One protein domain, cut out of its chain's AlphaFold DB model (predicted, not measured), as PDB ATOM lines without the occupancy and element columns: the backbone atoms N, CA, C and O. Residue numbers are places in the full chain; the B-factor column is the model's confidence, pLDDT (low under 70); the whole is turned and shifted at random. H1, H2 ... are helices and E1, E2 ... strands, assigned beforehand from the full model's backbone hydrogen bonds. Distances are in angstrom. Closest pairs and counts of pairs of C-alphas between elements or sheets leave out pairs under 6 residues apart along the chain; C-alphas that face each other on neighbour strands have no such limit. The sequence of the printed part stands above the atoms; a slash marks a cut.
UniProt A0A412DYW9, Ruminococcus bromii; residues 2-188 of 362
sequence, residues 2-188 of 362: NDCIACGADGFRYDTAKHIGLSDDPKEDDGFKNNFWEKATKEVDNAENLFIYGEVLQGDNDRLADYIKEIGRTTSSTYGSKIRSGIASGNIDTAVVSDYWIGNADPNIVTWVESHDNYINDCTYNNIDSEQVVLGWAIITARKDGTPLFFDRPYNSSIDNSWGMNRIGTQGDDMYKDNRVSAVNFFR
ATOM      1  N   ASN A   2     234.309 231.166 181.295       97.94
ATOM      2  CA  ASN A   2     233.820 231.093 182.683       97.94
ATOM      3  C   ASN A   2     234.944 231.159 183.732       97.94
ATOM      4  O   ASN A   2     234.789 231.859 184.723       97.94
ATOM      5  N   ASP A   3     236.113 230.562 183.475       98.12
ATOM      6  CA  ASP A   3     237.274 230.718 184.369       98.12
ATOM      7  C   ASP A   3     237.738 232.182 184.505       98.12
ATOM      8  O   ASP A   3     238.072 232.628 185.596       98.12
ATOM      9  N   CYS A   4     237.723 232.964 183.417       98.12
ATOM     10  CA  CYS A   4     238.068 234.390 183.460       98.12
ATOM     11  C   CYS A   4     237.024 235.187 184.255       98.12
ATOM     12  O   CYS A   4     237.393 236.045 185.050       98.12
ATOM     13  N   ILE A   5     235.740 234.868 184.073       98.12
ATOM     14  CA  ILE A   5     234.631 235.467 184.831       98.12
ATOM     15  C   ILE A   5     234.780 235.140 186.324       98.12
ATOM     16  O   ILE A   5     234.690 236.030 187.162       98.12
ATOM     17  N   ALA A   6     235.102 233.890 186.667       98.25
ATOM     18  CA  ALA A   6     235.357 233.468 188.045       98.25
ATOM     19  C   ALA A   6     236.572 234.180 188.672       98.25
ATOM     20  O   ALA A   6     236.601 234.398 189.882       98.25
ATOM     21  N   CYS A   7     237.548 234.579 187.854       98.31
ATOM     22  CA  CYS A   7     238.681 235.412 188.258       98.31
ATOM     23  C   CYS A   7     238.362 236.921 188.323       98.31
ATOM     24  O   CYS A   7     239.250 237.696 188.676       98.31
ATOM     25  N   GLY A   8     237.130 237.339 188.012       97.88
ATOM     26  CA  GLY A   8     236.668 238.726 188.124       97.88
ATOM     27  C   GLY A   8     236.640 239.523 186.818       97.88
ATOM     28  O   GLY A   8     236.639 240.744 186.874       97.88
ATOM     29  N   ALA A   9     236.653 238.876 185.648       98.12
ATOM     30  CA  ALA A   9     236.467 239.583 184.380       98.12
ATOM     31  C   ALA A   9     235.000 240.011 184.172       98.12
ATOM     32  O   ALA A   9     234.102 239.169 184.191       98.12
ATOM     33  N   ASP A  10     234.783 241.298 183.880       98.12
ATOM     34  CA  ASP A  10     233.457 241.898 183.641       98.12
ATOM     35  C   ASP A  10     233.107 242.058 182.147       98.12
ATOM     36  O   ASP A  10     232.099 242.664 181.780       98.12
ATOM     37  N   GLY A  11     233.942 241.544 181.245       97.94
ATOM     38  CA  GLY A  11     233.742 241.716 179.811       97.94
ATOM     39  C   GLY A  11     234.794 241.031 178.953       97.94
ATOM     40  O   GLY A  11     235.810 240.544 179.453       97.94
ATOM     41  N   PHE A  12     234.546 241.006 177.643       98.44
ATOM     42  CA  PHE A  12     235.438 240.408 176.652       98.44
ATOM     43  C   PHE A  12     235.500 241.246 175.372       98.44
ATOM     44  O   PHE A  12     234.475 241.620 174.798       98.44
ATOM     45  N   ARG A  13     236.728 241.470 174.894       98.44
ATOM     46  CA  ARG A  13     237.027 241.899 173.525       98.44
ATOM     47  C   ARG A  13     237.381 240.658 172.718       98.44
ATOM     48  O   ARG A  13     238.404 240.033 172.993       98.44
ATOM     49  N   TYR A  14     236.575 240.314 171.720       98.19
ATOM     50  CA  TYR A  14     236.910 239.231 170.798       98.19
ATOM     51  C   TYR A  14     237.810 239.755 169.690       98.19
ATOM     52  O   TYR A  14     237.383 240.552 168.854       98.19
ATOM     53  N   ASP A  15     239.064 239.320 169.730       97.81
ATOM     54  CA  ASP A  15     240.025 239.526 168.654       97.81
ATOM     55  C   ASP A  15     239.504 238.938 167.343       97.81
ATOM     56  O   ASP A  15     238.845 237.896 167.372       97.81
ATOM     57  N   THR A  16     239.791 239.614 166.223       95.19
ATOM     58  CA  THR A  16     239.531 239.094 164.871       95.19
ATOM     59  C   THR A  16     238.119 238.516 164.674       95.19
ATOM     60  O   THR A  16     237.915 237.593 163.886       95.19
ATOM     61  N   ALA A  17     237.105 239.087 165.341       97.50
ATOM     62  CA  ALA A  17     235.735 238.566 165.363       97.50
ATOM     63  C   ALA A  17     235.136 238.397 163.955       97.50
ATOM     64  O   ALA A  17     234.419 237.434 163.699       97.50
ATOM     65  N   LYS A  18     235.519 239.264 163.007       96.06
ATOM     66  CA  LYS A  18     235.136 239.155 161.587       96.06
ATOM     67  C   LYS A  18     235.476 237.797 160.939       96.06
ATOM     68  O   LYS A  18     234.917 237.458 159.900       96.06
ATOM     69  N   HIS A  19     236.407 237.034 161.513       95.12
ATOM     70  CA  HIS A  19     236.901 235.766 160.969       95.12
ATOM     71  C   HIS A  19     236.211 234.520 161.544       95.12
ATOM     72  O   HIS A  19     236.586 233.406 161.178       95.12
ATOM     73  N   ILE A  20     235.206 234.675 162.412       95.25
ATOM     74  CA  ILE A  20     234.413 233.553 162.925       95.25
ATOM     75  C   ILE A  20     232.982 233.672 162.415       95.25
ATOM     76  O   ILE A  20     232.280 234.627 162.741       95.25
ATOM     77  N   GLY A  21     232.558 232.663 161.652       92.88
ATOM     78  CA  GLY A  21     231.286 232.674 160.938       92.88
ATOM     79  C   GLY A  21     230.067 232.930 161.828       92.88
ATOM     80  O   GLY A  21     229.958 232.429 162.953       92.88
ATOM     81  N   LEU A  22     229.136 233.704 161.283       95.75
ATOM     82  CA  LEU A  22     227.818 233.961 161.843       95.75
ATOM     83  C   LEU A  22     226.906 232.739 161.684       95.75
ATOM     84  O   LEU A  22     227.193 231.784 160.957       95.75
ATOM     85  N   SER A  23     225.777 232.760 162.392       93.38
ATOM     86  CA  SER A  23     224.840 231.633 162.415       93.38
ATOM     87  C   SER A  23     224.211 231.319 161.052       93.38
ATOM     88  O   SER A  23     223.802 230.181 160.819       93.38
ATOM     89  N   ASP A  24     224.180 232.302 160.152       94.19
ATOM     90  CA  ASP A  24     223.678 232.207 158.784       94.19
ATOM     91  C   ASP A  24     224.778 232.040 157.722       94.19
ATOM     92  O   ASP A  24     224.454 231.901 156.540       94.19
ATOM     93  N   ASP A  25     226.058 232.022 158.112       93.44
ATOM     94  CA  ASP A  25     227.142 231.800 157.159       93.44
ATOM     95  C   ASP A  25     227.109 230.366 156.598       93.44
ATOM     96  O   ASP A  25     226.706 229.424 157.295       93.44
ATOM     97  N   PRO A  26     227.558 230.167 155.344       90.88
ATOM     98  CA  PRO A  26     227.642 228.847 154.742       90.88
ATOM     99  C   PRO A  26     228.460 227.877 155.598       90.88
ATOM    100  O   PRO A  26     229.493 228.224 156.168       90.88
ATOM    101  N   LYS A  27     228.000 226.631 155.647       87.56
ATOM    102  CA  LYS A  27     228.646 225.537 156.366       87.56
ATOM    103  C   LYS A  27     228.470 224.239 155.592       87.56
ATOM    104  O   LYS A  27     227.551 224.119 154.781       87.56
ATOM    105  N   GLU A  28     229.312 223.262 155.894       87.25
ATOM    106  CA  GLU A  28     229.165 221.909 155.368       87.25
ATOM    107  C   GLU A  28     227.860 221.254 155.871       87.25
ATOM    108  O   GLU A  28     227.304 221.592 156.930       87.25
ATOM    109  N   ASP A  29     227.350 220.301 155.090       86.12
ATOM    110  CA  ASP A  29     226.190 219.477 155.457       86.12
ATOM    111  C   ASP A  29     226.631 218.237 156.255       86.12
ATOM    112  O   ASP A  29     226.376 217.090 155.893       86.12
ATOM    113  N   ASP A  30     227.376 218.474 157.333       90.94
ATOM    114  CA  ASP A  30     227.987 217.456 158.201       90.94
ATOM    115  C   ASP A  30     227.354 217.412 159.607       90.94
ATOM    116  O   ASP A  30     227.833 216.727 160.512       90.94
ATOM    117  N   GLY A  31     226.255 218.146 159.798       86.12
ATOM    118  CA  GLY A  31     225.588 218.307 161.090       86.12
ATOM    119  C   GLY A  31     226.210 219.369 162.004       86.12
ATOM    120  O   GLY A  31     225.681 219.588 163.096       86.12
ATOM    121  N   PHE A  32     227.269 220.072 161.582       87.94
ATOM    122  CA  PHE A  32     227.820 221.207 162.326       87.94
ATOM    123  C   PHE A  32     226.791 222.342 162.435       87.94
ATOM    124  O   PHE A  32     226.068 222.634 161.479       87.94
ATOM    125  N   LYS A  33     226.709 223.000 163.599       89.62
ATOM    126  CA  LYS A  33     225.896 224.209 163.810       89.62
ATOM    127  C   LYS A  33     226.848 225.396 163.967       89.62
ATOM    128  O   LYS A  33     227.679 225.375 164.871       89.62
ATOM    129  N   ASN A  34     226.675 226.442 163.160       91.50
ATOM    130  CA  ASN A  34     227.357 227.723 163.359       91.50
ATOM    131  C   ASN A  34     226.746 228.430 164.579       91.50
ATOM    132  O   ASN A  34     225.855 229.262 164.456       91.50
ATOM    133  N   ASN A  35     227.157 228.038 165.785       94.50
ATOM    134  CA  ASN A  35     226.676 228.621 167.040       94.50
ATOM    135  C   ASN A  35     227.807 229.093 167.952       94.50
ATOM    136  O   ASN A  35     227.636 229.144 169.169       94.50
ATOM    137  N   PHE A  36     228.966 229.423 167.376       96.19
ATOM    138  CA  PHE A  36     230.095 229.930 168.149       96.19
ATOM    139  C   PHE A  36     229.699 231.173 168.943       96.19
ATOM    140  O   PHE A  36     229.867 231.185 170.158       96.19
ATOM    141  N   TRP A  37     229.128 232.182 168.279       97.25
ATOM    142  CA  TRP A  37     228.778 233.437 168.936       97.25
ATOM    143  C   TRP A  37     227.674 233.268 169.974       97.25
ATOM    144  O   TRP A  37     227.841 233.751 171.083       97.25
ATOM    145  N   GLU A  38     226.626 232.491 169.680       95.81
ATOM    146  CA  GLU A  38     225.596 232.118 170.663       95.81
ATOM    147  C   GLU A  38     226.234 231.550 171.942       95.81
ATOM    148  O   GLU A  38     225.972 232.029 173.044       95.81
ATOM    149  N   LYS A  39     227.157 230.597 171.797       96.25
ATOM    150  CA  LYS A  39     227.847 229.995 172.940       96.25
ATOM    151  C   LYS A  39     228.780 230.958 173.659       96.25
ATOM    152  O   LYS A  39     228.824 230.969 174.883       96.25
ATOM    153  N   ALA A  40     229.546 231.733 172.902       96.50
ATOM    154  CA  ALA A  40     230.566 232.615 173.441       96.50
ATOM    155  C   ALA A  40     229.953 233.828 174.154       96.50
ATOM    156  O   ALA A  40     230.506 234.261 175.156       96.50
ATOM    157  N   THR A  41     228.823 234.356 173.679       96.31
ATOM    158  CA  THR A  41     228.252 235.608 174.198       96.31
ATOM    159  C   THR A  41     227.004 235.413 175.052       96.31
ATOM    160  O   THR A  41     226.735 236.265 175.893       96.31
ATOM    161  N   LYS A  42     226.258 234.306 174.888       95.88
ATOM    162  CA  LYS A  42     224.960 234.084 175.565       95.88
ATOM    163  C   LYS A  42     224.955 232.882 176.515       95.88
ATOM    164  O   LYS A  42     224.193 232.886 177.475       95.88
ATOM    165  N   GLU A  43     225.795 231.868 176.289       96.56
ATOM    166  CA  GLU A  43     225.858 230.647 177.125       96.56
ATOM    167  C   GLU A  43     227.037 230.639 178.123       96.56
ATOM    168  O   GLU A  43     227.486 229.579 178.562       96.56
ATOM    169  N   VAL A  44     227.549 231.816 178.493       97.06
ATOM    170  CA  VAL A  44     228.580 231.983 179.532       97.06
ATOM    171  C   VAL A  44     227.972 232.449 180.851       97.06
ATOM    172  O   VAL A  44     226.872 233.005 180.894       97.06
ATOM    173  N   ASP A  45     228.699 232.242 181.948       97.56
ATOM    174  CA  ASP A  45     228.251 232.711 183.258       97.56
ATOM    175  C   ASP A  45     228.090 234.242 183.251       97.56
ATOM    176  O   ASP A  45     228.922 234.965 182.709       97.56
ATOM    177  N   ASN A  46     227.019 234.749 183.872       96.12
ATOM    178  CA  ASN A  46     226.755 236.188 184.002       96.12
ATOM    179  C   ASN A  46     226.637 236.967 182.667       96.12
ATOM    180  O   ASN A  46     226.808 238.183 182.671       96.12
ATOM    181  N   ALA A  47     226.321 236.295 181.550       96.38
ATOM    182  CA  ALA A  47     226.314 236.866 180.195       96.38
ATOM    183  C   ALA A  47     225.657 238.258 180.075       96.38
ATOM    184  O   ALA A  47     226.246 239.169 179.503       96.38
ATOM    185  N   GLU A  48     224.480 238.449 180.678       95.62
ATOM    186  CA  GLU A  48     223.696 239.697 180.598       95.62
ATOM    187  C   GLU A  48     224.383 240.926 181.220       95.62
ATOM    188  O   GLU A  48     224.018 242.061 180.917       95.62
ATOM    189  N   ASN A  49     225.366 240.719 182.101       96.50
ATOM    190  CA  ASN A  49     226.092 241.799 182.773       96.50
ATOM    191  C   ASN A  49     227.490 242.038 182.181       96.50
ATOM    192  O   ASN A  49     228.176 242.958 182.625       96.50
ATOM    193  N   LEU A  50     227.927 241.231 181.210       97.62
ATOM    194  CA  LEU A  50     229.247 241.374 180.604       97.62
ATOM    195  C   LEU A  50     229.251 242.478 179.544       97.62
ATOM    196  O   LEU A  50     228.380 242.539 178.673       97.62
ATOM    197  N   PHE A  51     230.292 243.310 179.544       98.06
ATOM    198  CA  PHE A  51     230.565 244.175 178.400       98.06
ATOM    199  C   PHE A  51     231.303 243.382 177.316       98.06
ATOM    200  O   PHE A  51     232.498 243.104 177.426       98.06
ATOM    201  N   ILE A  52     230.582 243.004 176.262       98.19
ATOM    202  CA  ILE A  52     231.111 242.225 175.140       98.19
ATOM    203  C   ILE A  52     231.132 243.069 173.864       98.19
ATOM    204  O   ILE A  52     230.142 243.732 173.534       98.19
ATOM    205  N   TYR A  53     232.251 243.014 173.137       98.50
ATOM    206  CA  TYR A  53     232.361 243.525 171.773       98.50
ATOM    207  C   TYR A  53     233.341 242.706 170.928       98.50
ATOM    208  O   TYR A  53     234.297 242.116 171.439       98.50
ATOM    209  N   GLY A  54     233.103 242.679 169.619       98.25
ATOM    210  CA  GLY A  54     233.992 242.061 168.641       98.25
ATOM    211  C   GLY A  54     234.812 243.096 167.883       98.25
ATOM    212  O   GLY A  54     234.302 244.146 167.489       98.25
ATOM    213  N   GLU A  55     236.077 242.792 167.627       98.12
ATOM    214  CA  GLU A  55     236.830 243.516 166.615       98.12
ATOM    215  C   GLU A  55     236.380 243.081 165.219       98.12
ATOM    216  O   GLU A  55     236.675 241.982 164.742       98.12
ATOM    217  N   VAL A  56     235.672 243.982 164.551       97.31
ATOM    218  CA  VAL A  56     235.254 243.834 163.160       97.31
ATOM    219  C   VAL A  56     235.783 245.049 162.417       97.31
ATOM    220  O   VAL A  56     235.190 246.125 162.454       97.31
ATOM    221  N   LEU A  57     236.945 244.889 161.782       96.19
ATOM    222  CA  LEU A  57     237.521 245.943 160.953       96.19
ATOM    223  C   LEU A  57     236.699 246.084 159.669       96.19
ATOM    224  O   LEU A  57     236.583 245.125 158.894       96.19
ATOM    225  N   GLN A  58     236.152 247.279 159.463       96.31
ATOM    226  CA  GLN A  58     235.325 247.634 158.315       96.31
ATOM    227  C   GLN A  58     236.101 247.513 157.002       96.31
ATOM    228  O   GLN A  58     237.298 247.801 156.938       96.31
ATOM    229  N   GLY A  59     235.412 247.077 155.952       90.81
ATOM    230  CA  GLY A  59     235.997 246.793 154.646       90.81
ATOM    231  C   GLY A  59     235.107 245.853 153.840       90.81
ATOM    232  O   GLY A  59     233.904 245.758 154.081       90.81
ATOM    233  N   ASP A  60     235.694 245.126 152.892       86.19
ATOM    234  CA  ASP A  60     234.929 244.190 152.068       86.19
ATOM    235  C   ASP A  60     234.257 243.108 152.929       86.19
ATOM    236  O   ASP A  60     234.913 242.416 153.710       86.19
ATOM    237  N   ASN A  61     232.939 242.959 152.748       85.06
ATOM    238  CA  ASN A  61     232.093 241.971 153.424       85.06
ATOM    239  C   ASN A  61     232.212 241.976 154.962       85.06
ATOM    240  O   ASN A  61     232.165 240.917 155.582       85.06
ATOM    241  N   ASP A  62     232.356 243.148 155.594       91.56
ATOM    242  CA  ASP A  62     232.494 243.232 157.057       91.56
ATOM    243  C   ASP A  62     231.263 242.761 157.848       91.56
ATOM    244  O   ASP A  62     231.407 242.362 159.002       91.56
ATOM    245  N   ARG A  63     230.072 242.772 157.230       94.75
ATOM    246  CA  ARG A  63     228.787 242.399 157.846       94.75
ATOM    247  C   ARG A  63     228.573 243.070 159.213       94.75
ATOM    248  O   ARG A  63     228.018 242.457 160.125       94.75
ATOM    249  N   LEU A  64     228.999 244.330 159.370       95.19
ATOM    250  CA  LEU A  64     229.055 245.017 160.667       95.19
ATOM    251  C   LEU A  64     227.732 244.946 161.453       95.19
ATOM    252  O   LEU A  64     227.737 244.598 162.631       95.19
ATOM    253  N   ALA A  65     226.600 245.219 160.795       96.06
ATOM    254  CA  ALA A  65     225.272 245.170 161.412       96.06
ATOM    255  C   ALA A  65     224.893 243.763 161.914       96.06
ATOM    256  O   ALA A  65     224.288 243.626 162.979       96.06
ATOM    257  N   ASP A  66     225.274 242.716 161.180       96.69
ATOM    258  CA  ASP A  66     224.982 241.332 161.562       96.69
ATOM    259  C   ASP A  66     225.835 240.908 162.764       96.69
ATOM    260  O   ASP A  66     225.326 240.302 163.708       96.69
ATOM    261  N   TYR A  67     227.111 241.302 162.786       97.19
ATOM    262  CA  TYR A  67     227.975 241.081 163.946       97.19
ATOM    263  C   TYR A  67     227.514 241.866 165.176       97.19
ATOM    264  O   TYR A  67     227.538 241.319 166.275       97.19
ATOM    265  N   ILE A  68     227.040 243.107 165.023       96.75
ATOM    266  CA  ILE A  68     226.434 243.863 166.132       96.75
ATOM    267  C   ILE A  68     225.220 243.111 166.681       96.75
ATOM    268  O   ILE A  68     225.076 242.989 167.893       96.75
ATOM    269  N   LYS A  69     224.372 242.547 165.817       95.62
ATOM    270  CA  LYS A  69     223.206 241.768 166.249       95.62
ATOM    271  C   LYS A  69     223.586 240.483 166.994       95.62
ATOM    272  O   LYS A  69     222.890 240.100 167.934       95.62
ATOM    273  N   GLU A  70     224.647 239.799 166.575       95.56
ATOM    274  CA  GLU A  70     225.033 238.508 167.152       95.56
ATOM    275  C   GLU A  70     225.928 238.643 168.401       95.56
ATOM    276  O   GLU A  70     225.740 237.914 169.376       95.56
ATOM    277  N   ILE A  71     226.868 239.595 168.397       96.50
ATOM    278  CA  ILE A  71     227.842 239.838 169.480       96.50
ATOM    279  C   ILE A  71     227.340 240.897 170.471       96.50
ATOM    280  O   ILE A  71     227.737 240.913 171.635       96.50
ATOM    281  N   GLY A  72     226.466 241.791 170.020       95.75
ATOM    282  CA  GLY A  72     225.950 242.931 170.773       95.75
ATOM    283  C   GLY A  72     226.639 244.243 170.407       95.75
ATOM    284  O   GLY A  72     225.971 245.273 170.382       95.75
ATOM    285  N   ARG A  73     227.955 244.227 170.130       97.56
ATOM    286  CA  ARG A  73     228.753 245.412 169.758       97.56
ATOM    287  C   ARG A  73     229.938 245.064 168.864       97.56
ATOM    288  O   ARG A  73     230.520 243.988 169.003       97.56
ATOM    289  N   THR A  74     230.361 246.009 168.031       97.75
ATOM    290  CA  THR A  74     231.591 245.895 167.229       97.75
ATOM    291  C   THR A  74     232.405 247.185 167.218       97.75
ATOM    292  O   THR A  74     231.947 248.235 167.654       97.75
ATOM    293  N   THR A  75     233.640 247.130 166.738       97.88
ATOM    294  CA  THR A  75     234.482 248.316 166.520       97.88
ATOM    295  C   THR A  75     234.015 249.150 165.321       97.88
ATOM    296  O   THR A  75     233.720 248.584 164.273       97.88
ATOM    297  N   SER A  76     234.046 250.485 165.422       96.88
ATOM    298  CA  SER A  76     233.926 251.391 164.262       96.88
ATOM    299  C   SER A  76     235.309 251.880 163.814       96.88
ATOM    300  O   SER A  76     235.783 252.960 164.181       96.88
ATOM    301  N   SER A  77     236.005 251.034 163.048       97.06
ATOM    302  CA  SER A  77     237.380 251.296 162.608       97.06
ATOM    303  C   SER A  77     237.475 252.450 161.607       97.06
ATOM    304  O   SER A  77     238.448 253.208 161.634       97.06
ATOM    305  N   THR A  78     236.472 252.620 160.738       97.50
ATOM    306  CA  THR A  78     236.440 253.720 159.765       97.50
ATOM    307  C   THR A  78     236.253 255.056 160.467       97.50
ATOM    308  O   THR A  78     236.953 256.005 160.118       97.50
ATOM    309  N   TYR A  79     235.399 255.136 161.493       98.31
ATOM    310  CA  TYR A  79     235.241 256.365 162.270       98.31
ATOM    311  C   TYR A  79     236.558 256.795 162.918       98.31
ATOM    312  O   TYR A  79     236.969 257.941 162.752       98.31
ATOM    313  N   GLY A  80     237.287 255.864 163.547       98.00
ATOM    314  CA  GLY A  80     238.616 256.157 164.092       98.00
ATOM    315  C   GLY A  80     239.576 256.719 163.036       98.00
ATOM    316  O   GLY A  80     240.233 257.731 163.271       98.00
ATOM    317  N   SER A  81     239.597 256.143 161.827       97.56
ATOM    318  CA  SER A  81     240.383 256.689 160.711       97.56
ATOM    319  C   SER A  81     239.963 258.113 160.329       97.56
ATOM    320  O   SER A  81     240.837 258.950 160.113       97.56
ATOM    321  N   LYS A  82     238.659 258.408 160.274       98.00
ATOM    322  CA  LYS A  82     238.145 259.746 159.938       98.00
ATOM    323  C   LYS A  82     238.502 260.786 160.991       98.00
ATOM    324  O   LYS A  82     238.925 261.877 160.620       98.00
ATOM    325  N   ILE A  83     238.415 260.432 162.274       98.25
ATOM    326  CA  ILE A  83     238.833 261.306 163.375       98.25
ATOM    327  C   ILE A  83     240.327 261.613 163.284       98.25
ATOM    328  O   ILE A  83     240.699 262.784 163.301       98.25
ATOM    329  N   ARG A  84     241.185 260.601 163.094       97.56
ATOM    330  CA  ARG A  84     242.632 260.831 162.928       97.56
ATOM    331  C   ARG A  84     242.943 261.726 161.734       97.56
ATOM    332  O   ARG A  84     243.746 262.638 161.867       97.56
ATOM    333  N   SER A  85     242.304 261.496 160.584       97.06
ATOM    334  CA  SER A  85     242.502 262.340 159.398       97.06
ATOM    335  C   SER A  85     242.047 263.784 159.623       97.06
ATOM    336  O   SER A  85     242.729 264.709 159.183       97.06
ATOM    337  N   GLY A  86     240.922 263.987 160.314       96.81
ATOM    338  CA  GLY A  86     240.437 265.324 160.656       96.81
ATOM    339  C   GLY A  86     241.417 266.069 161.558       96.81
ATOM    340  O   GLY A  86     241.848 267.167 161.224       96.81
ATOM    341  N   ILE A  87     241.873 265.420 162.632       96.81
ATOM    342  CA  ILE A  87     242.876 265.982 163.546       96.81
ATOM    343  C   ILE A  87     244.205 266.275 162.833       96.81
ATOM    344  O   ILE A  87     244.722 267.381 162.948       96.81
ATOM    345  N   ALA A  88     244.736 265.330 162.050       95.31
ATOM    346  CA  ALA A  88     246.009 265.499 161.345       95.31
ATOM    347  C   ALA A  88     245.985 266.646 160.320       95.31
ATOM    348  O   ALA A  88     247.015 267.251 160.036       95.31
ATOM    349  N   SER A  89     244.814 266.947 159.750       95.38
ATOM    350  CA  SER A  89     244.630 268.059 158.809       95.38
ATOM    351  C   SER A  89     244.181 269.367 159.469       95.38
ATOM    352  O   SER A  89     244.051 270.371 158.769       95.38
ATOM    353  N   GLY A  90     243.926 269.364 160.783       95.38
ATOM    354  CA  GLY A  90     243.329 270.491 161.503       95.38
ATOM    355  C   GLY A  90     241.889 270.805 161.077       95.38
ATOM    356  O   GLY A  90     241.428 271.921 161.286       95.38
ATOM    357  N   ASN A  91     241.189 269.862 160.436       95.62
ATOM    358  CA  ASN A  91     239.834 270.037 159.918       95.62
ATOM    359  C   ASN A  91     238.876 269.009 160.538       95.62
ATOM    360  O   ASN A  91     238.807 267.850 160.125       95.62
ATOM    361  N   ILE A  92     238.111 269.463 161.524       96.12
ATOM    362  CA  ILE A  92     237.146 268.702 162.320       96.12
ATOM    363  C   ILE A  92     235.703 269.129 162.005       96.12
ATOM    364  O   ILE A  92     234.912 269.492 162.878       96.12
ATOM    365  N   ASP A  93     235.353 269.076 160.720       94.81
ATOM    366  CA  ASP A  93     234.017 269.399 160.215       94.81
ATOM    367  C   ASP A  93     232.915 268.484 160.792       94.81
ATOM    368  O   ASP A  93     233.043 267.254 160.858       94.81
ATOM    369  N   THR A  94     231.791 269.093 161.175       96.81
ATOM    370  CA  THR A  94     230.633 268.393 161.758       96.81
ATOM    371  C   THR A  94     230.060 267.296 160.859       96.81
ATOM    372  O   THR A  94     229.601 266.276 161.378       96.81
ATOM    373  N   ALA A  95     230.110 267.432 159.530       90.88
ATOM    374  CA  ALA A  95     229.611 266.420 158.602       90.88
ATOM    375  C   ALA A  95     230.452 265.136 158.637       90.88
ATOM    376  O   ALA A  95     229.920 264.046 158.443       90.88
ATOM    377  N   VAL A  96     231.757 265.248 158.913       90.38
ATOM    378  CA  VAL A  96     232.654 264.088 159.027       90.38
ATOM    379  C   VAL A  96     232.519 263.431 160.393       90.38
ATOM    380  O   VAL A  96     232.514 262.203 160.482       90.38
ATOM    381  N   VAL A  97     232.416 264.245 161.446       96.50
ATOM    382  CA  VAL A  97     232.356 263.751 162.823       96.50
ATOM    383  C   VAL A  97     230.989 263.154 163.142       96.50
ATOM    384  O   VAL A  97     230.928 262.130 163.806       96.50
ATOM    385  N   SER A  98     229.884 263.747 162.690       96.56
ATOM    386  CA  SER A  98     228.535 263.289 163.061       96.56
ATOM    387  C   SER A  98     228.229 261.855 162.615       96.56
ATOM    388  O   SER A  98     227.591 261.117 163.368       96.56
ATOM    389  N   ASP A  99     228.728 261.435 161.451       96.44
ATOM    390  CA  ASP A  99     228.584 260.064 160.964       96.44
ATOM    391  C   ASP A  99     229.589 259.123 161.651       96.44
ATOM    392  O   ASP A  99     230.796 259.360 161.646       96.44
ATOM    393  N   TYR A 100     229.099 258.016 162.217       97.12
ATOM    394  CA  TYR A 100     229.942 256.931 162.734       97.12
ATOM    395  C   TYR A 100     230.447 255.990 161.632       97.12
ATOM    396  O   TYR A 100     231.167 255.037 161.926       97.12
ATOM    397  N   TRP A 101     230.073 256.235 160.376       96.06
ATOM    398  CA  TRP A 101     230.478 255.477 159.194       96.06
ATOM    399  C   TRP A 101     230.074 254.003 159.256       96.06
ATOM    400  O   TRP A 101     230.779 253.146 158.736       96.06
ATOM    401  N   ILE A 102     228.933 253.702 159.880       95.38
ATOM    402  CA  ILE A 102     228.417 252.334 160.085       95.38
ATOM    403  C   ILE A 102     227.192 252.006 159.219       95.38
ATOM    404  O   ILE A 102     226.535 250.980 159.408       95.38
ATOM    405  N   GLY A 103     226.860 252.882 158.267       92.62
ATOM    406  CA  GLY A 103     225.656 252.760 157.451       92.62
ATOM    407  C   GLY A 103     224.396 252.791 158.317       92.62
ATOM    408  O   GLY A 103     224.218 253.693 159.127       92.62
ATOM    409  N   ASN A 104     223.531 251.789 158.154       90.31
ATOM    410  CA  ASN A 104     222.269 251.683 158.897       90.31
ATOM    411  C   ASN A 104     222.377 250.813 160.163       90.31
ATOM    412  O   ASN A 104     221.346 250.404 160.695       90.31
ATOM    413  N   ALA A 105     223.586 250.443 160.594       93.81
ATOM    414  CA  ALA A 105     223.756 249.644 161.802       93.81
ATOM    415  C   ALA A 105     223.402 250.453 163.060       93.81
ATOM    416  O   ALA A 105     223.608 251.667 163.107       93.81
ATOM    417  N   ASP A 106     222.922 249.765 164.099       92.44
ATOM    418  CA  ASP A 106     222.732 250.386 165.409       92.44
ATOM    419  C   ASP A 106     224.086 250.887 165.945       92.44
ATOM    420  O   ASP A 106     225.081 250.162 165.847       92.44
ATOM    421  N   PRO A 107     224.161 252.071 166.580       94.75
ATOM    422  CA  PRO A 107     225.411 252.647 167.085       94.75
ATOM    423  C   PRO A 107     225.908 251.973 168.381       94.75
ATOM    424  O   PRO A 107     226.537 252.595 169.241       94.75
ATOM    425  N   ASN A 108     225.667 250.667 168.510       97.12
ATOM    426  CA  ASN A 108     226.243 249.773 169.506       97.12
ATOM    427  C   ASN A 108     227.693 249.453 169.126       97.12
ATOM    428  O   ASN A 108     228.049 248.321 168.802       97.12
ATOM    429  N   ILE A 109     228.534 250.481 169.141       97.81
ATOM    430  CA  ILE A 109     229.905 250.407 168.648       97.81
ATOM    431  C   ILE A 109     230.923 250.772 169.716       97.81
ATOM    432  O   ILE A 109     230.647 251.539 170.635       97.81
ATOM    433  N   VAL A 110     232.130 250.249 169.558       98.69
ATOM    434  CA  VAL A 110     233.326 250.709 170.255       98.69
ATOM    435  C   VAL A 110     234.088 251.627 169.308       98.69
ATOM    436  O   VAL A 110     234.428 251.242 168.189       98.69
ATOM    437  N   THR A 111     234.322 252.860 169.740       98.69
ATOM    438  CA  THR A 111     235.050 253.877 168.974       98.69
ATOM    439  C   THR A 111     236.440 254.049 169.560       98.69
ATOM    440  O   THR A 111     236.615 253.927 170.767       98.69
ATOM    441  N   TRP A 112     237.421 254.414 168.750       98.62
ATOM    442  CA  TRP A 112     238.746 254.799 169.225       98.62
ATOM    443  C   TRP A 112     239.264 255.968 168.399       98.62
ATOM    444  O   TRP A 112     238.813 256.181 167.272       98.62
ATOM    445  N   VAL A 113     240.235 256.701 168.938       98.38
ATOM    446  CA  VAL A 113     241.058 257.587 168.105       98.38
ATOM    447  C   VAL A 113     242.032 256.730 167.330       98.38
ATOM    448  O   VAL A 113     242.087 256.829 166.118       98.38
ATOM    449  N   GLU A 114     242.719 255.811 167.995       97.81
ATOM    450  CA  GLU A 114     243.587 254.803 167.398       97.81
ATOM    451  C   GLU A 114     243.478 253.493 168.181       97.81
ATOM    452  O   GLU A 114     243.198 253.504 169.378       97.81
ATOM    453  N   SER A 115     243.663 252.366 167.497       98.00
ATOM    454  CA  SER A 115     243.888 251.071 168.135       98.00
ATOM    455  C   SER A 115     245.385 250.784 168.266       98.00
ATOM    456  O   SER A 115     246.216 251.460 167.659       98.00
ATOM    457  N   HIS A 116     245.724 249.716 168.990       96.31
ATOM    458  CA  HIS A 116     247.085 249.181 169.029       96.31
ATOM    459  C   HIS A 116     247.609 248.805 167.630       96.31
ATOM    460  O   HIS A 116     248.767 249.078 167.326       96.31
ATOM    461  N   ASP A 117     246.757 248.251 166.759       96.50
ATOM    462  CA  ASP A 117     247.112 247.969 165.364       96.50
ATOM    463  C   ASP A 117     247.345 249.246 164.558       96.50
ATOM    464  O   ASP A 117     248.315 249.321 163.810       96.50
ATOM    465  N   ASN A 118     246.497 250.269 164.721       96.44
ATOM    466  CA  ASN A 118     246.710 251.534 164.020       96.44
ATOM    467  C   ASN A 118     248.039 252.166 164.442       96.44
ATOM    468  O   ASN A 118     248.796 252.625 163.587       96.44
ATOM    469  N   TYR A 119     248.328 252.140 165.745       96.75
ATOM    470  CA  TYR A 119     249.571 252.657 166.283       96.75
ATOM    471  C   TYR A 119     250.762 251.990 165.609       96.75
ATOM    472  O   TYR A 119     251.547 252.683 164.971       96.75
ATOM    473  N   ILE A 120     250.879 250.661 165.682       94.44
ATOM    474  CA  ILE A 120     252.113 250.003 165.248       94.44
ATOM    475  C   ILE A 120     252.145 249.585 163.775       94.44
ATOM    476  O   ILE A 120     253.183 249.725 163.135       94.44
ATOM    477  N   ASN A 121     251.038 249.088 163.222       92.88
ATOM    478  CA  ASN A 121     250.998 248.524 161.869       92.88
ATOM    479  C   ASN A 121     250.675 249.587 160.810       92.88
ATOM    480  O   ASN A 121     251.280 249.577 159.739       92.88
ATOM    481  N   ASP A 122     249.775 250.527 161.123       93.69
ATOM    482  CA  ASP A 122     249.475 251.672 160.244       93.69
ATOM    483  C   ASP A 122     250.365 252.892 160.548       93.69
ATOM    484  O   ASP A 122     250.236 253.944 159.916       93.69
ATOM    485  N   CYS A 123     251.262 252.750 161.527       93.81
ATOM    486  CA  CYS A 123     252.198 253.764 161.994       93.81
ATOM    487  C   CYS A 123     251.532 255.083 162.421       93.81
ATOM    488  O   CYS A 123     252.109 256.140 162.197       93.81
ATOM    489  N   THR A 124     250.342 255.091 163.040       93.62
ATOM    490  CA  THR A 124     249.678 256.367 163.398       93.62
ATOM    491  C   THR A 124     250.495 257.260 164.328       93.62
ATOM    492  O   THR A 124     250.292 258.476 164.301       93.62
ATOM    493  N   TYR A 125     251.474 256.704 165.052       91.69
ATOM    494  CA  TYR A 125     252.465 257.466 165.824       91.69
ATOM    495  C   TYR A 125     253.246 258.497 164.992       91.69
ATOM    496  O   TYR A 125     253.758 259.457 165.560       91.69
ATOM    497  N   ASN A 126     253.345 258.317 163.667       92.38
ATOM    498  CA  ASN A 126     254.040 259.242 162.771       92.38
ATOM    499  C   ASN A 126     253.132 260.280 162.096       92.38
ATOM    500  O   ASN A 126     253.630 261.182 161.427       92.38
ATOM    501  N   ASN A 127     251.817 260.142 162.261       91.50
ATOM    502  CA  ASN A 127     250.819 261.007 161.637       91.50
ATOM    503  C   ASN A 127     250.185 261.967 162.644       91.50
ATOM    504  O   ASN A 127     249.803 263.070 162.260       91.50
ATOM    505  N   ILE A 128     250.040 261.527 163.900       93.88
ATOM    506  CA  ILE A 128     249.531 262.342 165.001       93.88
ATOM    507  C   ILE A 128     250.339 262.125 166.282       93.88
ATOM    508  O   ILE A 128     250.639 260.987 166.674       93.88
ATOM    509  N   ASP A 129     250.657 263.223 166.957       93.44
ATOM    510  CA  ASP A 129     251.312 263.199 168.261       93.44
ATOM    511  C   ASP A 129     250.321 262.939 169.411       93.44
ATOM    512  O   ASP A 129     249.114 262.765 169.223       93.44
ATOM    513  N   SER A 130     250.853 262.866 170.627       92.81
ATOM    514  CA  SER A 130     250.077 262.611 171.839       92.81
ATOM    515  C   SER A 130     249.045 263.705 172.137       92.81
ATOM    516  O   SER A 130     247.941 263.395 172.588       92.81
ATOM    517  N   GLU A 131     249.346 264.975 171.856       93.56
ATOM    518  CA  GLU A 131     248.392 266.068 172.074       93.56
ATOM    519  C   GLU A 131     247.209 265.940 171.115       93.56
ATOM    520  O   GLU A 131     246.052 266.016 171.532       93.56
ATOM    521  N   GLN A 132     247.486 265.638 169.850       96.12
ATOM    522  CA  GLN A 132     246.486 265.394 168.819       96.12
ATOM    523  C   GLN A 132     245.597 264.181 169.132       96.12
ATOM    524  O   GLN A 132     244.382 264.229 168.908       96.12
ATOM    525  N   VAL A 133     246.147 263.111 169.711       97.38
ATOM    526  CA  VAL A 133     245.338 261.979 170.201       97.38
ATOM    527  C   VAL A 133     244.366 262.427 171.290       97.38
ATOM    528  O   VAL A 133     243.200 262.030 171.264       97.38
ATOM    529  N   VAL A 134     244.801 263.290 172.213       98.19
ATOM    530  CA  VAL A 134     243.936 263.849 173.262       98.19
ATOM    531  C   VAL A 134     242.824 264.730 172.674       98.19
ATOM    532  O   VAL A 134     241.685 264.658 173.144       98.19
ATOM    533  N   LEU A 135     243.092 265.492 171.606       98.56
ATOM    534  CA  LEU A 135     242.047 266.232 170.882       98.56
ATOM    535  C   LEU A 135     241.012 265.280 170.267       98.56
ATOM    536  O   LEU A 135     239.810 265.444 170.476       98.56
ATOM    537  N   GLY A 136     241.466 264.235 169.568       98.44
ATOM    538  CA  GLY A 136     240.579 263.201 169.030       98.44
ATOM    539  C   GLY A 136     239.774 262.492 170.126       98.44
ATOM    540  O   GLY A 136     238.597 262.180 169.930       98.44
ATOM    541  N   TRP A 137     240.382 262.272 171.296       98.88
ATOM    542  CA  TRP A 137     239.728 261.639 172.438       98.88
ATOM    543  C   TRP A 137     238.581 262.496 172.954       98.88
ATOM    544  O   TRP A 137     237.489 261.976 173.201       98.88
ATOM    545  N   ALA A 138     238.807 263.807 173.067       98.88
ATOM    546  CA  ALA A 138     237.780 264.751 173.469       98.88
ATOM    547  C   ALA A 138     236.566 264.699 172.529       98.88
ATOM    548  O   ALA A 138     235.429 264.653 173.004       98.88
ATOM    549  N   ILE A 139     236.806 264.599 171.215       98.81
ATOM    550  CA  ILE A 139     235.748 264.474 170.205       98.81
ATOM    551  C   ILE A 139     234.930 263.202 170.428       98.81
ATOM    552  O   ILE A 139     233.724 263.288 170.649       98.81
ATOM    553  N   ILE A 140     235.553 262.017 170.384       98.81
ATOM    554  CA  ILE A 140     234.796 260.751 170.428       98.81
ATOM    555  C   ILE A 140     234.121 260.514 171.782       98.81
ATOM    556  O   ILE A 140     233.079 259.867 171.846       98.81
ATOM    557  N   THR A 141     234.688 261.050 172.862       98.81
ATOM    558  CA  THR A 141     234.197 260.809 174.223       98.81
ATOM    559  C   THR A 141     233.033 261.724 174.585       98.81
ATOM    560  O   THR A 141     232.143 261.300 175.329       98.81
ATOM    561  N   ALA A 142     232.979 262.934 174.017       98.81
ATOM    562  CA  ALA A 142     231.866 263.863 174.204       98.81
ATOM    563  C   ALA A 142     230.563 263.406 173.518       98.81
ATOM    564  O   ALA A 142     229.472 263.785 173.963       98.81
ATOM    565  N   ARG A 143     230.664 262.567 172.477       98.56
ATOM    566  CA  ARG A 143     229.524 262.024 171.717       98.56
ATOM    567  C   ARG A 143     228.505 261.291 172.594       98.56
ATOM    568  O   ARG A 143     228.858 260.725 173.630       98.56
ATOM    569  N   LYS A 144     227.237 261.259 172.177       97.69
ATOM    570  CA  LYS A 144     226.166 260.561 172.911       97.69
ATOM    571  C   LYS A 144     226.249 259.042 172.810       97.69
ATOM    572  O   LYS A 144     226.067 258.366 173.819       97.69
ATOM    573  N   ASP A 145     226.565 258.538 171.622       97.12
ATOM    574  CA  ASP A 145     226.606 257.109 171.325       97.12
ATOM    575  C   ASP A 145     228.050 256.584 171.318       97.12
ATOM    576  O   ASP A 145     228.996 257.284 171.697       97.12
ATOM    577  N   GLY A 146     228.207 255.311 170.950       96.62
ATOM    578  CA  GLY A 146     229.482 254.608 170.966       96.62
ATOM    579  C   GLY A 146     230.023 254.345 172.373       96.62
ATOM    580  O   GLY A 146     229.492 254.789 173.389       96.62
ATOM    581  N   THR A 147     231.094 253.569 172.459       98.31
ATOM    582  CA  THR A 147     231.871 253.367 173.684       98.31
ATOM    583  C   THR A 147     233.325 253.695 173.361       98.31
ATOM    584  O   THR A 147     233.960 252.916 172.651       98.31
ATOM    585  N   PRO A 148     233.846 254.851 173.801       98.44
ATOM    586  CA  PRO A 148     235.202 255.264 173.478       98.44
ATOM    587  C   PRO A 148     236.222 254.392 174.221       98.44
ATOM    588  O   PRO A 148     236.123 254.194 175.432       98.44
ATOM    589  N   LEU A 149     237.195 253.865 173.482       98.69
ATOM    590  CA  LEU A 149     238.299 253.044 173.967       98.69
ATOM    591  C   LEU A 149     239.599 253.840 173.821       98.69
ATOM    592  O   LEU A 149     240.008 254.160 172.703       98.69
ATOM    593  N   PHE A 150     240.212 254.198 174.950       98.31
ATOM    594  CA  PHE A 150     241.485 254.916 174.974       98.31
ATOM    595  C   PHE A 150     242.623 253.921 174.743       98.31
ATOM    596  O   PHE A 150     242.698 252.908 175.441       98.31
ATOM    597  N   PHE A 151     243.500 254.201 173.783       97.69
ATOM    598  CA  PHE A 151     244.732 253.442 173.606       97.69
ATOM    599  C   PHE A 151     245.866 254.148 174.348       97.69
ATOM    600  O   PHE A 151     246.218 255.278 174.020       97.69
ATOM    601  N   ASP A 152     246.406 253.477 175.361       94.94
ATOM    602  CA  ASP A 152     247.547 253.957 176.130       94.94
ATOM    603  C   ASP A 152     248.846 253.631 175.376       94.94
ATOM    604  O   ASP A 152     249.219 252.461 175.238       94.94
ATOM    605  N   ARG A 153     249.485 254.661 174.805       95.88
ATOM    606  CA  ARG A 153     250.721 254.520 174.019       95.88
ATOM    607  C   ARG A 153     251.878 254.065 174.922       95.88
ATOM    608  O   ARG A 153     251.824 254.287 176.127       95.88
ATOM    609  N   PRO A 154     252.959 253.470 174.383       95.38
ATOM    610  CA  PRO A 154     254.157 253.198 175.177       95.38
ATOM    611  C   PRO A 154     254.690 254.476 175.839       95.38
ATOM    612  O   PRO A 154     254.708 255.537 175.205       95.38
ATOM    613  N   TYR A 155     255.133 254.359 177.093       95.06
ATOM    614  CA  TYR A 155     255.618 255.490 177.887       95.06
ATOM    615  C   TYR A 155     256.746 256.229 177.172       95.06
ATOM    616  O   TYR A 155     257.719 255.600 176.744       95.06
ATOM    617  N   ASN A 156     256.638 257.554 177.068       92.88
ATOM    618  CA  ASN A 156     257.611 258.412 176.391       92.88
ATOM    619  C   ASN A 156     257.858 258.028 174.918       92.88
ATOM    620  O   ASN A 156     258.964 258.189 174.392       92.88
ATOM    621  N   SER A 157     256.848 257.465 174.249       93.31
ATOM    622  CA  SER A 157     256.897 257.279 172.801       93.31
ATOM    623  C   SER A 157     256.734 258.608 172.061       93.31
ATOM    624  O   SER A 157     256.120 259.557 172.546       93.31
ATOM    625  N   SER A 158     257.298 258.682 170.861       90.56
ATOM    626  CA  SER A 158     257.285 259.870 170.012       90.56
ATOM    627  C   SER A 158     257.212 259.491 168.533       90.56
ATOM    628  O   SER A 158     257.284 258.315 168.170       90.56
ATOM    629  N   ILE A 159     257.108 260.499 167.663       90.31
ATOM    630  CA  ILE A 159     257.171 260.318 166.205       90.31
ATOM    631  C   ILE A 159     258.475 259.646 165.745       90.31
ATOM    632  O   ILE A 159     258.464 258.863 164.795       90.31
ATOM    633  N   ASP A 160     259.577 259.907 166.454       89.06
ATOM    634  CA  ASP A 160     260.902 259.359 166.147       89.06
ATOM    635  C   ASP A 160     261.169 258.024 166.864       89.06
ATOM    636  O   ASP A 160     262.035 257.255 166.445       89.06
ATOM    637  N   ASN A 161     260.423 257.725 167.934       91.06
ATOM    638  CA  ASN A 161     260.543 256.495 168.710       91.06
ATOM    639  C   ASN A 161     259.167 255.973 169.149       91.06
ATOM    640  O   ASN A 161     258.690 256.270 170.245       91.06
ATOM    641  N   SER A 162     258.563 255.117 168.325       93.38
ATOM    642  CA  SER A 162     257.270 254.483 168.618       93.38
ATOM    643  C   SER A 162     257.295 253.488 169.779       93.38
ATOM    644  O   SER A 162     256.250 253.014 170.209       93.38
ATOM    645  N   TRP A 163     258.467 253.132 170.300       92.00
ATOM    646  CA  TRP A 163     258.566 252.139 171.368       92.00
ATOM    647  C   TRP A 163     258.768 252.754 172.747       92.00
ATOM    648  O   TRP A 163     258.518 252.064 173.733       92.00
ATOM    649  N   GLY A 164     259.194 254.022 172.824       92.50
ATOM    650  CA  GLY A 164     259.440 254.718 174.088       92.50
ATOM    651  C   GLY A 164     260.262 253.863 175.061       92.50
ATOM    652  O   GLY A 164     261.314 253.324 174.697       92.50
ATOM    653  N   MET A 165     259.741 253.681 176.276       92.75
ATOM    654  CA  MET A 165     260.147 252.613 177.191       92.75
ATOM    655  C   MET A 165     259.707 251.253 176.619       92.75
ATOM    656  O   MET A 165     258.643 250.731 176.945       92.75
ATOM    657  N   ASN A 166     260.537 250.687 175.736       89.31
ATOM    658  CA  ASN A 166     260.264 249.479 174.947       89.31
ATOM    659  C   ASN A 166     260.202 248.193 175.800       89.31
ATOM    660  O   ASN A 166     261.080 247.325 175.730       89.31
ATOM    661  N   ARG A 167     259.186 248.074 176.661       90.38
ATOM    662  CA  ARG A 167     259.087 247.011 177.662       90.38
ATOM    663  C   ARG A 167     257.645 246.582 177.922       90.38
ATOM    664  O   ARG A 167     256.850 247.303 178.519       90.38
ATOM    665  N   ILE A 168     257.334 245.335 177.572       92.19
ATOM    666  CA  ILE A 168     256.030 244.726 177.868       92.19
ATOM    667  C   ILE A 168     255.849 244.563 179.383       92.19
ATOM    668  O   ILE A 168     256.732 244.054 180.075       92.19
ATOM    669  N   GLY A 169     254.673 244.950 179.880       90.12
ATOM    670  CA  GLY A 169     254.287 244.843 181.290       90.12
ATOM    671  C   GLY A 169     254.594 246.089 182.124       90.12
ATOM    672  O   GLY A 169     254.225 246.127 183.296       90.12
ATOM    673  N   THR A 170     255.244 247.092 181.531       90.06
ATOM    674  CA  THR A 170     255.327 248.440 182.104       90.06
ATOM    675  C   THR A 170     254.073 249.247 181.760       90.06
ATOM    676  O   THR A 170     253.306 248.855 180.878       90.06
ATOM    677  N   GLN A 171     253.827 250.320 182.511       91.81
ATOM    678  CA  GLN A 171     252.730 251.247 182.231       91.81
ATOM    679  C   GLN A 171     252.975 251.962 180.890       91.81
ATOM    680  O   GLN A 171     254.128 252.142 180.495       91.81
ATOM    681  N   GLY A 172     251.899 252.346 180.199       93.88
ATOM    682  CA  GLY A 172     251.984 253.265 179.070       93.88
ATOM    683  C   GLY A 172     252.202 254.711 179.514       93.88
ATOM    684  O   GLY A 172     252.535 254.986 180.668       93.88
ATOM    685  N   ASP A 173     252.057 255.628 178.570       92.69
ATOM    686  CA  ASP A 173     252.290 257.054 178.741       92.69
ATOM    687  C   ASP A 173     251.278 257.724 179.688       92.69
ATOM    688  O   ASP A 173     250.145 257.287 179.860       92.69
ATOM    689  N   ASP A 174     251.651 258.855 180.283       91.81
ATOM    690  CA  ASP A 174     250.771 259.598 181.191       91.81
ATOM    691  C   ASP A 174     249.595 260.299 180.485       91.81
ATOM    692  O   ASP A 174     248.743 260.891 181.152       91.81
ATOM    693  N   MET A 175     249.477 260.199 179.157       92.25
ATOM    694  CA  MET A 175     248.339 260.709 178.380       92.25
ATOM    695  C   MET A 175     246.968 260.338 178.959       92.25
ATOM    696  O   MET A 175     246.058 261.170 178.953       92.25
ATOM    697  N   TYR A 176     246.784 259.123 179.486       91.88
ATOM    698  CA  TYR A 176     245.492 258.728 180.067       91.88
ATOM    699  C   TYR A 176     245.142 259.516 181.347       91.88
ATOM    700  O   TYR A 176     243.976 259.559 181.755       91.88
ATOM    701  N   LYS A 177     246.143 260.147 181.978       90.69
ATOM    702  CA  LYS A 177     246.029 261.014 183.161       90.69
ATOM    703  C   LYS A 177     245.879 262.499 182.799       90.69
ATOM    704  O   LYS A 177     245.696 263.311 183.707       90.69
ATOM    705  N   ASP A 178     245.940 262.875 181.517       94.19
ATOM    706  CA  ASP A 178     245.823 264.269 181.071       94.19
ATOM    707  C   ASP A 178     244.517 264.912 181.595       94.19
ATOM    708  O   ASP A 178     243.443 264.296 181.650       94.19
ATOM    709  N   ASN A 179     244.593 266.183 182.004       94.81
ATOM    710  CA  ASN A 179     243.438 266.914 182.535       94.81
ATOM    711  C   ASN A 179     242.291 267.010 181.514       94.81
ATOM    712  O   ASN A 179     241.128 266.964 181.905       94.81
ATOM    713  N   ARG A 180     242.597 267.095 180.214       97.75
ATOM    714  CA  ARG A 180     241.612 267.078 179.121       97.75
ATOM    715  C   ARG A 180     240.926 265.717 179.034       97.75
ATOM    716  O   ARG A 180     239.700 265.655 178.959       97.75
ATOM    717  N   VAL A 181     241.695 264.627 179.116       97.75
ATOM    718  CA  VAL A 181     241.170 263.250 179.086       97.75
ATOM    719  C   VAL A 181     240.222 263.013 180.257       97.75
ATOM    720  O   VAL A 181     239.070 262.622 180.057       97.75
ATOM    721  N   SER A 182     240.660 263.314 181.480       95.62
ATOM    722  CA  SER A 182     239.825 263.143 182.674       95.62
ATOM    723  C   SER A 182     238.581 264.040 182.663       95.62
ATOM    724  O   SER A 182     237.487 263.561 182.975       95.62
ATOM    725  N   ALA A 183     238.699 265.308 182.251       97.88
ATOM    726  CA  ALA A 183     237.565 266.227 182.168       97.88
ATOM    727  C   ALA A 183     236.475 265.712 181.217       97.88
ATOM    728  O   ALA A 183     235.295 265.722 181.582       97.88
ATOM    729  N   VAL A 184     236.853 265.209 180.036       98.50
ATOM    730  CA  VAL A 184     235.884 264.678 179.066       98.50
ATOM    731  C   VAL A 184     235.313 263.323 179.514       98.50
ATOM    732  O   VAL A 184     234.132 263.052 179.291       98.50
ATOM    733  N   ASN A 185     236.075 262.497 180.237       98.12
ATOM    734  CA  ASN A 185     235.550 261.259 180.831       98.12
ATOM    735  C   ASN A 185     234.434 261.545 181.853       98.12
ATOM    736  O   ASN A 185     233.371 260.910 181.832       98.12
ATOM    737  N   PHE A 186     234.636 262.536 182.728       97.81
ATOM    738  CA  PHE A 186     233.598 262.965 183.668       97.81
ATOM    739  C   PHE A 186     232.423 263.637 182.958       97.81
ATOM    740  O   PHE A 186     231.274 263.357 183.305       97.81
ATOM    741  N   PHE A 187     232.686 264.443 181.923       98.69
ATOM    742  CA  PHE A 187     231.644 265.009 181.067       98.69
ATOM    743  C   PHE A 187     230.742 263.915 180.491       98.69
ATOM    744  O   PHE A 187     229.531 263.960 180.685       98.69
ATOM    745  N   ARG A 188     231.315 262.874 179.870       98.31
ATOM    746  CA  ARG A 188     230.547 261.752 179.307       98.31
ATOM    747  C   ARG A 188     229.610 261.120 180.335       98.31
ATOM    748  O   ARG A 188     228.457 260.830 180.022       98.31
TER     749      ARG A 188
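What this domain is: This is residues 2 to 188 of the 362 residues of a protein of Ruminococcus bromii (UniProt A0A412DYW9). The model has two parts that meet near the short strand E3: one holds the small two-stranded sheet of E1 and E2 with H3 packed on E2 and H2 meeting the end of H3, and the other holds a row of H4, H7 and H9. H7 is in the middle of that row, crossing H4 and side by side with H9; a loop of residues 27 to 32 sticks out from the first part. The printed part has 187 residues with nine named helices and three named strands, in the order H1 E1 H2 E2 H3 H4 H5 E3 H6 H7 H8 H9. The class is mostly helix, though under half of the residues are in named elements; E1 and E2 are parallel. It is compact, with a radius of gyration of the C-alphas of 18.0 A and spans of 54 by 40 by 31 A.

Where its parts are: H1, residues 2 to 6, begins at C-alpha 2 (233.820, 231.093, 182.683). E1 is residues 11 to 14, H2 residues 36 to 41, E2 residues 51 to 54 and H3 residues 64 to 71. H4, residues 77 to 89, is 18.7 A long and begins at C-alpha 77 (237.380, 251.296, 162.608). H5 is residues 94 to 98, E3 residues 109 to 111 and H6 residues 116 to 120. H7, residues 130 to 142, is 18.4 A long. H8 is residues 174 to 177, and H9, residues 179 to 188, runs 14.3 A to C-alpha 188 (230.547, 261.752, 179.307).

How they stand to each other: H1 touches no helix. E1 and E2 are parallel neighbours at 2 degrees, with N 12 and O 51 at 2.9 A and N 53 and O 12 at 3.1 A, within hydrogen-bond range. E1, H2 and E2 form a strand-helix-strand unit, two parallel neighbour strands with a helix between, and its crossover is right-handed. H2 and H3 touch at a steep tilt of 69 degrees, only just short of about perpendicular, the same way; their closest C-alphas, Thr 41 and Ile 71, are 6.3 A apart. The closest C-alphas of E2 and H3, Tyr 53 and Ile 71, are 6.3 A apart. E3 pairs with no named strand, but residues 109 to 110 of it pair in parallel with residues 74 to 75, and residues 110 to 111 with residues 147 to 148. H4, with residues 79 to 83 alone, touches H5, closest at C-alphas Ile 83 and Val 97, 6.9 A. H4, with residues 83 to 88 alone, touches residues 132 to 136 of H7 at a steep tilt of 53 degrees, opposite ways; C-alphas Ile 83 and Gly 136 are closest, 6.2 A. H7 and H9 touch at a shallow tilt of 13 degrees, the same way, closest at C-alphas Ala 142 and Arg 188, 5.7 A. H8 is close to H7 but not clearly touching, with C-alphas Ser 130 and Met 175 closest at 7.0 A. H6 touches no helix and is apart from E3. Helix packing is mostly crossed, but only just: 1 of 3 tilted pairs that touch is shallow. Every O i to N i+4 pair is within hydrogen-bond range in H1 to H7 and H9; H8 is too short for such a pair.

The domain as a whole: The two C-alphas farthest apart, Asp 29 and Asn 179, are 57.3 A apart. The printed part has no cut. The links E1 to H2, 21 residues, and H7 to H8, 31 residues, are long. Mean pLDDT of the printed part is 95.3, and no printed residue is under 70.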